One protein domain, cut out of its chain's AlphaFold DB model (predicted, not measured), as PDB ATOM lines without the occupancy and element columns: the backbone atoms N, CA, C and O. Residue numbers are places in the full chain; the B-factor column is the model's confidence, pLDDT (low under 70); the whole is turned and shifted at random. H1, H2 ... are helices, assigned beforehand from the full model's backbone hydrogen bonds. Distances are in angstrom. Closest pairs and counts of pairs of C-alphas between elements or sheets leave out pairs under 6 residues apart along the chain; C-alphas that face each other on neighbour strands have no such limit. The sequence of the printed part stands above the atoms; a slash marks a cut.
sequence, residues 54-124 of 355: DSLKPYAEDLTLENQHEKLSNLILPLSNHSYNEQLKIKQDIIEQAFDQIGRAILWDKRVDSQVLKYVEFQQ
ATOM      1  N   ASP A  54      11.836  40.821  25.071       43.34
ATOM      2  CA  ASP A  54      10.519  40.233  24.838       43.34
ATOM      3  C   ASP A  54      10.577  38.821  24.229       43.34
ATOM      4  O   ASP A  54       9.666  38.034  24.464       43.34
ATOM      5  N   SER A  55      11.665  38.452  23.543       42.38
ATOM      6  CA  SER A  55      11.920  37.076  23.073       42.38
ATOM      7  C   SER A  55      12.546  36.165  24.142       42.38
ATOM      8  O   SER A  55      12.500  34.944  24.024       42.38
ATOM      9  N   LEU A  56      13.080  36.754  25.221       42.22
ATOM     10  CA  LEU A  56      13.559  36.059  26.427       42.22
ATOM     11  C   LEU A  56      12.510  36.070  27.554       42.22
ATOM     12  O   LEU A  56      12.745  35.568  28.674       42.22
ATOM     13  N   LYS A  57      11.328  36.636  27.273       45.41
ATOM     14  CA  LYS A  57      10.162  36.449  28.123       45.41
ATOM     15  C   LYS A  57       9.896  34.954  28.234       45.41
ATOM     16  O   LYS A  57      10.092  34.186  27.298       45.41
ATOM     17  N   PRO A  58       9.506  34.518  29.425       52.25
ATOM     18  CA  PRO A  58       9.212  33.115  29.628       52.25
ATOM     19  C   PRO A  58       8.094  32.667  28.722       52.25
ATOM     20  O   PRO A  58       7.134  33.411  28.524       52.25
ATOM     21  N   TYR A  59       8.142  31.412  28.296       55.78
ATOM     22  CA  TYR A  59       6.925  30.787  27.812       55.78
ATOM     23  C   TYR A  59       5.905  30.788  28.954       55.78
ATOM     24  O   TYR A  59       6.166  30.258  30.036       55.78
ATOM     25  N   ALA A  60       4.767  31.444  28.719       54.75
ATOM     26  CA  ALA A  60       3.645  31.450  29.650       54.75
ATOM     27  C   ALA A  60       2.978  30.065  29.737       54.75
ATOM     28  O   ALA A  60       2.355  29.738  30.746       54.75
ATOM     29  N   GLU A  61       3.136  29.257  28.690       65.50
ATOM     30  CA  GLU A  61       2.610  27.902  28.575       65.50
ATOM     31  C   GLU A  61       3.617  26.848  29.041       65.50
ATOM     32  O   GLU A  61       4.817  26.946  28.750       65.50
ATOM     33  N   ASP A  62       3.107  25.780  29.651       77.25
ATOM     34  CA  ASP A  62       3.892  24.622  30.074       77.25
ATOM     35  C   ASP A  62       4.579  23.924  28.882       77.25
ATOM     36  O   ASP A  62       4.081  23.905  27.749       77.25
ATOM     37  N   LEU A  63       5.776  23.386  29.123       85.81
ATOM     38  CA  LEU A  63       6.528  22.609  28.137       85.81
ATOM     39  C   LEU A  63       5.944  21.189  28.069       85.81
ATOM     40  O   LEU A  63       5.896  20.502  29.087       85.81
ATOM     41  N   THR A  64       5.503  20.760  26.889       89.50
ATOM     42  CA  THR A  64       4.903  19.438  26.641       89.50
ATOM     43  C   THR A  64       5.671  18.693  25.551       89.50
ATOM     44  O   THR A  64       6.505  19.280  24.858       89.50
ATOM     45  N   LEU A  65       5.401  17.396  25.379       90.62
ATOM     46  CA  LEU A  65       6.050  16.597  24.334       90.62
ATOM     47  C   LEU A  65       5.740  17.121  22.926       90.62
ATOM     48  O   LEU A  65       6.589  17.028  22.041       90.62
ATOM     49  N   GLU A  66       4.558  17.708  22.738       91.50
ATOM     50  CA  GLU A  66       4.081  18.237  21.462       91.50
ATOM     51  C   GLU A  66       4.708  19.596  21.121       91.50
ATOM     52  O   GLU A  66       5.041  19.839  19.964       91.50
ATOM     53  N   ASN A  67       4.903  20.478  22.113       91.19
ATOM     54  CA  ASN A  67       5.358  21.857  21.872       91.19
ATOM     55  C   ASN A  67       6.857  22.096  22.138       91.19
ATOM     56  O   ASN A  67       7.383  23.155  21.785       91.19
ATOM     57  N   GLN A  68       7.570  21.137  22.744       92.06
ATOM     58  CA  GLN A  68       8.951  21.344  23.196       92.06
ATOM     59  C   GLN A  68       9.915  21.751  22.081       92.06
ATOM     60  O   GLN A  68      10.782  22.597  22.292       92.06
ATOM     61  N   HIS A  69       9.762  21.180  20.888       93.50
ATOM     62  CA  HIS A  69      10.680  21.420  19.778       93.50
ATOM     63  C   HIS A  69      10.452  22.783  19.125       93.50
ATOM     64  O   HIS A  69      11.414  23.451  18.753       93.50
ATOM     65  N   GLU A  70       9.197  23.226  19.045       91.62
ATOM     66  CA  GLU A  70       8.859  24.571  18.583       91.62
ATOM     67  C   GLU A  70       9.388  25.622  19.565       91.62
ATOM     68  O   GLU A  70      10.075  26.560  19.161       91.62
ATOM     69  N   LYS A  71       9.158  25.426  20.870       90.06
ATOM     70  CA  LYS A  71       9.690  26.310  21.918       90.06
ATOM     71  C   LYS A  71      11.215  26.349  21.902       90.06
ATOM     72  O   LYS A  71      11.800  27.424  21.993       90.06
ATOM     73  N   LEU A  72      11.871  25.203  21.713       92.31
ATOM     74  CA  LEU A  72      13.321  25.165  21.547       92.31
ATOM     75  C   LEU A  72      13.774  25.961  20.315       92.31
ATOM     76  O   LEU A  72      14.722  26.739  20.404       92.31
ATOM     77  N   SER A  73      13.099  25.790  19.175       92.38
ATOM     78  CA  SER A  73      13.419  26.524  17.948       92.38
ATOM     79  C   SER A  73      13.254  28.027  18.133       92.38
ATOM     80  O   SER A  73      14.154  28.774  17.774       92.38
ATOM     81  N   ASN A  74      12.163  28.478  18.751       89.50
ATOM     82  CA  ASN A  74      11.923  29.896  19.015       89.50
ATOM     83  C   ASN A  74      12.964  30.492  19.985       89.50
ATOM     84  O   ASN A  74      13.304  31.665  19.868       89.50
ATOM     85  N   LEU A  75      13.504  29.690  20.910       88.38
ATOM     86  CA  LEU A  75      14.564  30.118  21.826       88.38
ATOM     87  C   LEU A  75      15.932  30.233  21.133       88.38
ATOM     88  O   LEU A  75      16.648  31.210  21.333       88.38
ATOM     89  N   ILE A  76      16.319  29.225  20.346       90.31
ATOM     90  CA  ILE A  76      17.658  29.152  19.734       90.31
ATOM     91  C   ILE A  76      17.726  29.922  18.408       90.31
ATOM     92  O   ILE A  76      18.771  30.471  18.057       90.31
ATOM     93  N   LEU A  77      16.623  29.965  17.664       92.69
ATOM     94  CA  LEU A  77      16.485  30.572  16.342       92.69
ATOM     95  C   LEU A  77      15.273  31.526  16.324       92.69
ATOM     96  O   LEU A  77      14.322  31.296  15.582       92.69
ATOM     97  N   PRO A  78      15.294  32.635  17.084       90.62
ATOM     98  CA  PRO A  78      14.117  33.490  17.302       90.62
ATOM     99  C   PRO A  78      13.534  34.123  16.032       90.62
ATOM    100  O   PRO A  78      12.386  34.556  16.028       90.62
ATOM    101  N   LEU A  79      14.305  34.173  14.944       92.56
ATOM    102  CA  LEU A  79      13.864  34.708  13.656       92.56
ATOM    103  C   LEU A  79      13.575  33.614  12.610       92.56
ATOM    104  O   LEU A  79      13.359  33.941  11.446       92.56
ATOM    105  N   SER A  80      13.558  32.325  12.984       89.31
ATOM    106  CA  SER A  80      13.405  31.203  12.036       89.31
ATOM    107  C   SER A  80      12.072  31.173  11.293       89.31
ATOM    108  O   SER A  80      11.974  30.517  10.258       89.31
ATOM    109  N   ASN A  81      11.057  31.854  11.831       89.44
ATOM    110  CA  ASN A  81       9.714  31.920  11.252       89.44
ATOM    111  C   ASN A  81       9.587  33.020  10.184       89.44
ATOM    112  O   ASN A  81       8.570  33.094   9.504       89.44
ATOM    113  N   HIS A  82      10.619  33.851  10.015       92.81
ATOM    114  CA  HIS A  82      10.705  34.854   8.958       92.81
ATOM    115  C   HIS A  82      11.510  34.327   7.769       92.81
ATOM    116  O   HIS A  82      12.472  33.566   7.940       92.81
ATOM    117  N   SER A  83      11.176  34.793   6.563       96.56
ATOM    118  CA  SER A  83      12.021  34.574   5.390       96.56
ATOM    119  C   SER A  83      13.407  35.181   5.614       96.56
ATOM    120  O   SER A  83      13.562  36.166   6.336       96.56
ATOM    121  N   TYR A  84      14.438  34.626   4.979       96.94
ATOM    122  CA  TYR A  84      15.805  35.080   5.234       96.94
ATOM    123  C   TYR A  84      16.012  36.580   4.939       96.94
ATOM    124  O   TYR A  84      16.677  37.272   5.706       96.94
ATOM    125  N   ASN A  85      15.360  37.115   3.902       97.06
ATOM    126  CA  ASN A  85      15.400  38.547   3.585       97.06
ATOM    127  C   ASN A  85      14.750  39.413   4.674       97.06
ATOM    128  O   ASN A  85      15.276  40.472   5.012       97.06
ATOM    129  N   GLU A  86      13.639  38.964   5.261       96.62
ATOM    130  CA  GLU A  86      13.031  39.647   6.407       96.62
ATOM    131  C   GLU A  86      13.951  39.597   7.627       96.62
ATOM    132  O   GLU A  86      14.099  40.607   8.308       96.62
ATOM    133  N   GLN A  87      14.635  38.473   7.875       95.94
ATOM    134  CA  GLN A  87      15.620  38.386   8.959       95.94
ATOM    135  C   GLN A  87      16.752  39.405   8.777       95.94
ATOM    136  O   GLN A  87      17.171  40.028   9.752       95.94
ATOM    137  N   LEU A  88      17.257  39.570   7.549       96.94
ATOM    138  CA  LEU A  88      18.285  40.566   7.233       96.94
ATOM    139  C   LEU A  88      17.769  41.986   7.462       96.94
ATOM    140  O   LEU A  88      18.455  42.770   8.110       96.94
ATOM    141  N   LYS A  89      16.549  42.291   7.008       96.62
ATOM    142  CA  LYS A  89      15.921  43.600   7.219       96.62
ATOM    143  C   LYS A  89      15.735  43.913   8.703       96.62
ATOM    144  O   LYS A  89      16.164  44.965   9.151       96.62
ATOM    145  N   ILE A  90      15.177  42.973   9.471       95.31
ATOM    146  CA  ILE A  90      15.010  43.115  10.922       95.31
ATOM    147  C   ILE A  90      16.363  43.448  11.561       95.31
ATOM    148  O   ILE A  90      16.480  44.446  12.267       95.31
ATOM    149  N   LYS A  91      17.406  42.655  11.273       95.38
ATOM    150  CA  LYS A  91      18.760  42.879  11.810       95.38
ATOM    151  C   LYS A  91      19.349  44.229  11.391       95.38
ATOM    152  O   LYS A  91      20.020  44.850  12.209       95.38
ATOM    153  N   GLN A  92      19.108  44.670  10.158       95.62
ATOM    154  CA  GLN A  92      19.556  45.969   9.660       95.62
ATOM    155  C   GLN A  92      18.906  47.100  10.464       95.62
ATOM    156  O   GLN A  92      19.620  47.909  11.052       95.62
ATOM    157  N   ASP A  93      17.575  47.075  10.586       93.31
ATOM    158  CA  ASP A  93      16.798  48.078  11.320       93.31
ATOM    159  C   ASP A  93      17.263  48.182  12.787       93.31
ATOM    160  O   ASP A  93      17.319  49.267  13.362       93.31
ATOM    161  N   ILE A  94      17.630  47.054  13.405       91.00
ATOM    162  CA  ILE A  94      18.155  47.001  14.779       91.00
ATOM    163  C   ILE A  94      19.511  47.685  14.902       91.00
ATOM    164  O   ILE A  94      19.734  48.435  15.854       91.00
ATOM    165  N   ILE A  95      20.435  47.398  13.982       91.44
ATOM    166  CA  ILE A  95      21.771  47.992  14.014       91.44
ATOM    167  C   ILE A  95      21.651  49.495  13.773       91.44
ATOM    168  O   ILE A  95      22.218  50.270  14.536       91.44
ATOM    169  N   GLU A  96      20.856  49.924  12.798       90.38
ATOM    170  CA  GLU A  96      20.620  51.345  12.526       90.38
ATOM    171  C   GLU A  96      20.039  52.064  13.752       90.38
ATOM    172  O   GLU A  96      20.596  53.065  14.201       90.38
ATOM    173  N   GLN A  97      19.021  51.488  14.403       88.62
ATOM    174  CA  GLN A  97      18.469  52.039  15.646       88.62
ATOM    175  C   GLN A  97      19.503  52.115  16.780       88.62
ATOM    176  O   GLN A  97      19.516  53.087  17.540       88.62
ATOM    177  N   ALA A  98      20.370  51.109  16.922       88.75
ATOM    178  CA  ALA A  98      21.432  51.123  17.923       88.75
ATOM    179  C   ALA A  98      22.457  52.234  17.641       88.75
ATOM    180  O   ALA A  98      22.878  52.936  18.562       88.75
ATOM    181  N   PHE A  99      22.827  52.435  16.375       88.00
ATOM    182  CA  PHE A  99      23.754  53.490  15.967       88.00
ATOM    183  C   PHE A  99      23.149  54.887  16.153       88.00
ATOM    184  O   PHE A  99      23.840  55.765  16.670       88.00
ATOM    185  N   ASP A 100      21.857  55.070  15.875       84.81
ATOM    186  CA  ASP A 100      21.127  56.306  16.185       84.81
ATOM    187  C   ASP A 100      21.126  56.600  17.692       84.81
ATOM    188  O   ASP A 100      21.310  57.739  18.134       84.81
ATOM    189  N   GLN A 101      20.925  55.569  18.521       85.31
ATOM    190  CA  GLN A 101      20.999  55.702  19.975       85.31
ATOM    191  C   GLN A 101      22.404  56.111  20.429       85.31
ATOM    192  O   GLN A 101      22.528  57.048  21.218       85.31
ATOM    193  N   ILE A 102      23.455  55.471  19.913       86.75
ATOM    194  CA  ILE A 102      24.846  55.828  20.224       86.75
ATOM    195  C   ILE A 102      25.147  57.264  19.780       86.75
ATOM    196  O   ILE A 102      25.711  58.035  20.553       86.75
ATOM    197  N   GLY A 103      24.716  57.655  18.582       85.50
ATOM    198  CA  GLY A 103      24.862  59.012  18.069       85.50
ATOM    199  C   GLY A 103      24.218  60.058  18.979       85.50
ATOM    200  O   GLY A 103      24.860  61.035  19.374       85.50
ATOM    201  N   ARG A 104      22.988  59.799  19.443       84.62
ATOM    202  CA  ARG A 104      22.340  60.622  20.476       84.62
ATOM    203  C   ARG A 104      23.115  60.615  21.793       84.62
ATOM    204  O   ARG A 104      23.234  61.662  22.411       84.62
ATOM    205  N   ALA A 105      23.653  59.481  22.237       85.88
ATOM    206  CA  ALA A 105      24.448  59.416  23.466       85.88
ATOM    207  C   ALA A 105      25.701  60.299  23.384       85.88
ATOM    208  O   ALA A 105      26.001  61.027  24.330       85.88
ATOM    209  N   ILE A 106      26.386  60.265  22.238       86.62
ATOM    210  CA  ILE A 106      27.585  61.055  21.956       86.62
ATOM    211  C   ILE A 106      27.289  62.550  22.094       86.62
ATOM    212  O   ILE A 106      28.020  63.241  22.799       86.62
ATOM    213  N   LEU A 107      26.181  63.034  21.516       84.06
ATOM    214  CA  LEU A 107      25.767  64.444  21.600       84.06
ATOM    215  C   LEU A 107      25.537  64.942  23.038       84.06
ATOM    216  O   LEU A 107      25.566  66.144  23.299       84.06
ATOM    217  N   TRP A 108      25.303  64.028  23.977       82.19
ATOM    218  CA  TRP A 108      25.038  64.334  25.381       82.19
ATOM    219  C   TRP A 108      26.245  64.137  26.302       82.19
ATOM    220  O   TRP A 108      26.194  64.536  27.474       82.19
ATOM    221  N   ASP A 109      27.326  63.532  25.812       84.00
ATOM    222  CA  ASP A 109      28.511  63.249  26.611       84.00
ATOM    223  C   ASP A 109      29.515  64.402  26.537       84.00
ATOM    224  O   ASP A 109      30.250  64.582  25.569       84.00
ATOM    225  N   LYS A 110      29.596  65.165  27.631       82.62
ATOM    226  CA  LYS A 110      30.509  66.309  27.777       82.62
ATOM    227  C   LYS A 110      31.997  65.937  27.717       82.62
ATOM    228  O   LYS A 110      32.829  66.838  27.691       82.62
ATOM    229  N   ARG A 111      32.340  64.644  27.768       88.44
ATOM    230  CA  ARG A 111      33.721  64.145  27.653       88.44
ATOM    231  C   ARG A 111      34.155  63.958  26.201       88.44
ATOM    232  O   ARG A 111      35.345  63.774  25.962       88.44
ATOM    233  N   VAL A 112      33.216  63.953  25.254       86.19
ATOM    234  CA  VAL A 112      33.514  63.767  23.832       86.19
ATOM    235  C   VAL A 112      34.143  65.035  23.261       86.19
ATOM    236  O   VAL A 112      33.744  66.153  23.588       86.19
ATOM    237  N   ASP A 113      35.135  64.848  22.391       87.81
ATOM    238  CA  ASP A 113      35.824  65.938  21.713       87.81
ATOM    239  C   ASP A 113      34.863  66.830  20.902       87.81
ATOM    240  O   ASP A 113      33.947  66.367  20.218       87.81
ATOM    241  N   SER A 114      35.106  68.141  20.946       84.62
ATOM    242  CA  SER A 114      34.246  69.145  20.309       84.62
ATOM    243  C   SER A 114      34.133  69.014  18.784       84.62
ATOM    244  O   SER A 114      33.119  69.419  18.215       84.62
ATOM    245  N   GLN A 115      35.145  68.466  18.102       83.94
ATOM    246  CA  GLN A 115      35.100  68.223  16.659       83.94
ATOM    247  C   GLN A 115      34.188  67.043  16.334       83.94
ATOM    248  O   GLN A 115      33.413  67.118  15.382       83.94
ATOM    249  N   VAL A 116      34.228  65.993  17.159       81.81
ATOM    250  CA  VAL A 116      33.326  64.842  17.040       81.81
ATOM    251  C   VAL A 116      31.885  65.291  17.264       81.81
ATOM    252  O   VAL A 116      31.025  64.968  16.453       81.81
ATOM    253  N   LEU A 117      31.622  66.110  18.287       82.81
ATOM    254  CA  LEU A 117      30.285  66.667  18.528       82.81
ATOM    255  C   LEU A 117      29.769  67.460  17.321       82.81
ATOM    256  O   LEU A 117      28.680  67.175  16.835       82.81
ATOM    257  N   LYS A 118      30.573  68.384  16.775       83.19
ATOM    258  CA  LYS A 118      30.202  69.162  15.579       83.19
ATOM    259  C   LYS A 118      29.932  68.282  14.362       83.19
ATOM    260  O   LYS A 118      29.020  68.572  13.593       83.19
ATOM    261  N   TYR A 119      30.730  67.232  14.170       83.38
ATOM    262  CA  TYR A 119      30.520  66.277  13.088       83.38
ATOM    263  C   TYR A 119      29.185  65.544  13.253       83.38
ATOM    264  O   TYR A 119      28.388  65.518  12.320       83.38
ATOM    265  N   VAL A 120      28.902  65.013  14.444       81.50
ATOM    266  CA  VAL A 120      27.653  64.289  14.718       81.50
ATOM    267  C   VAL A 120      26.438  65.218  14.630       81.50
ATOM    268  O   VAL A 120      25.418  64.826  14.073       81.50
ATOM    269  N   GLU A 121      26.537  66.466  15.103       81.62
ATOM    270  CA  GLU A 121      25.487  67.484  14.937       81.62
ATOM    271  C   GLU A 121      25.224  67.791  13.457       81.62
ATOM    272  O   GLU A 121      24.069  67.822  13.029       81.62
ATOM    273  N   PHE A 122      26.282  67.978  12.660       82.50
ATOM    274  CA  PHE A 122      26.175  68.217  11.218       82.50
ATOM    275  C   PHE A 122      25.508  67.045  10.489       82.50
ATOM    276  O   PHE A 122      24.681  67.253   9.602       82.50
ATOM    277  N   GLN A 123      25.824  65.819  10.900       78.88
ATOM    278  CA  GLN A 123      25.240  64.585  10.376       78.88
ATOM    279  C   GLN A 123      23.888  64.233  11.022       78.88
ATOM    280  O   GLN A 123      23.427  63.100  10.906       78.88
ATOM    281  N   GLN A 124      23.239  65.181  11.710       77.50
ATOM    282  CA  GLN A 124      21.901  65.011  12.289       77.50
ATOM    283  C   GLN A 124      21.807  63.839  13.285       77.50
ATOM    284  O   GLN A 124      20.819  63.112  13.343       77.50
TER     285      GLN A 124
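This is residues 54 to 124 of the 355 residues of the protein "Hypothetical protein" of Rotaria sp. Silwood2 (UniProt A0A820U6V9). What shape is this? An extended rod: one long helix, H2, makes the larger part of its length, short H1 and the loop of residues 54 to 67 lie beyond H2's first end, and short H3 folds back on H2's last part. What is printed? 71 residues with three named helices, in the order H1, H2, H3, and no named strand: all helix. The radius of gyration of the C-alphas is 19.7 A, the spans 60 by 26 by 13 A.

Where is H2? Residues 84 to 108 run 36.7 A from C-alpha 84 at (15.805, 35.080, 5.234) to C-alpha 108 at (25.038, 64.334, 25.381). And the others? H3 is residues 114 to 122, H1 residues 68 to 76.

What touches H2? H3 touches its residues 103 to 107 alone, at a steep tilt of 50 degrees, opposite ways; the closest C-alphas, of Leu 107 and Leu 117, are 5.9 A apart. H1 is apart from both. And the backbones? Every O i to N i+4 pair is within hydrogen-bond range in H1 and H3, 20 of 21 in H2.

How large? The farthest C-alphas, of Leu 65 and Ser 114, are 59.8 A apart. Any cut or low confidence? The printed part has no cut and no long link; pLDDT is under 70 at residues 54 to 61.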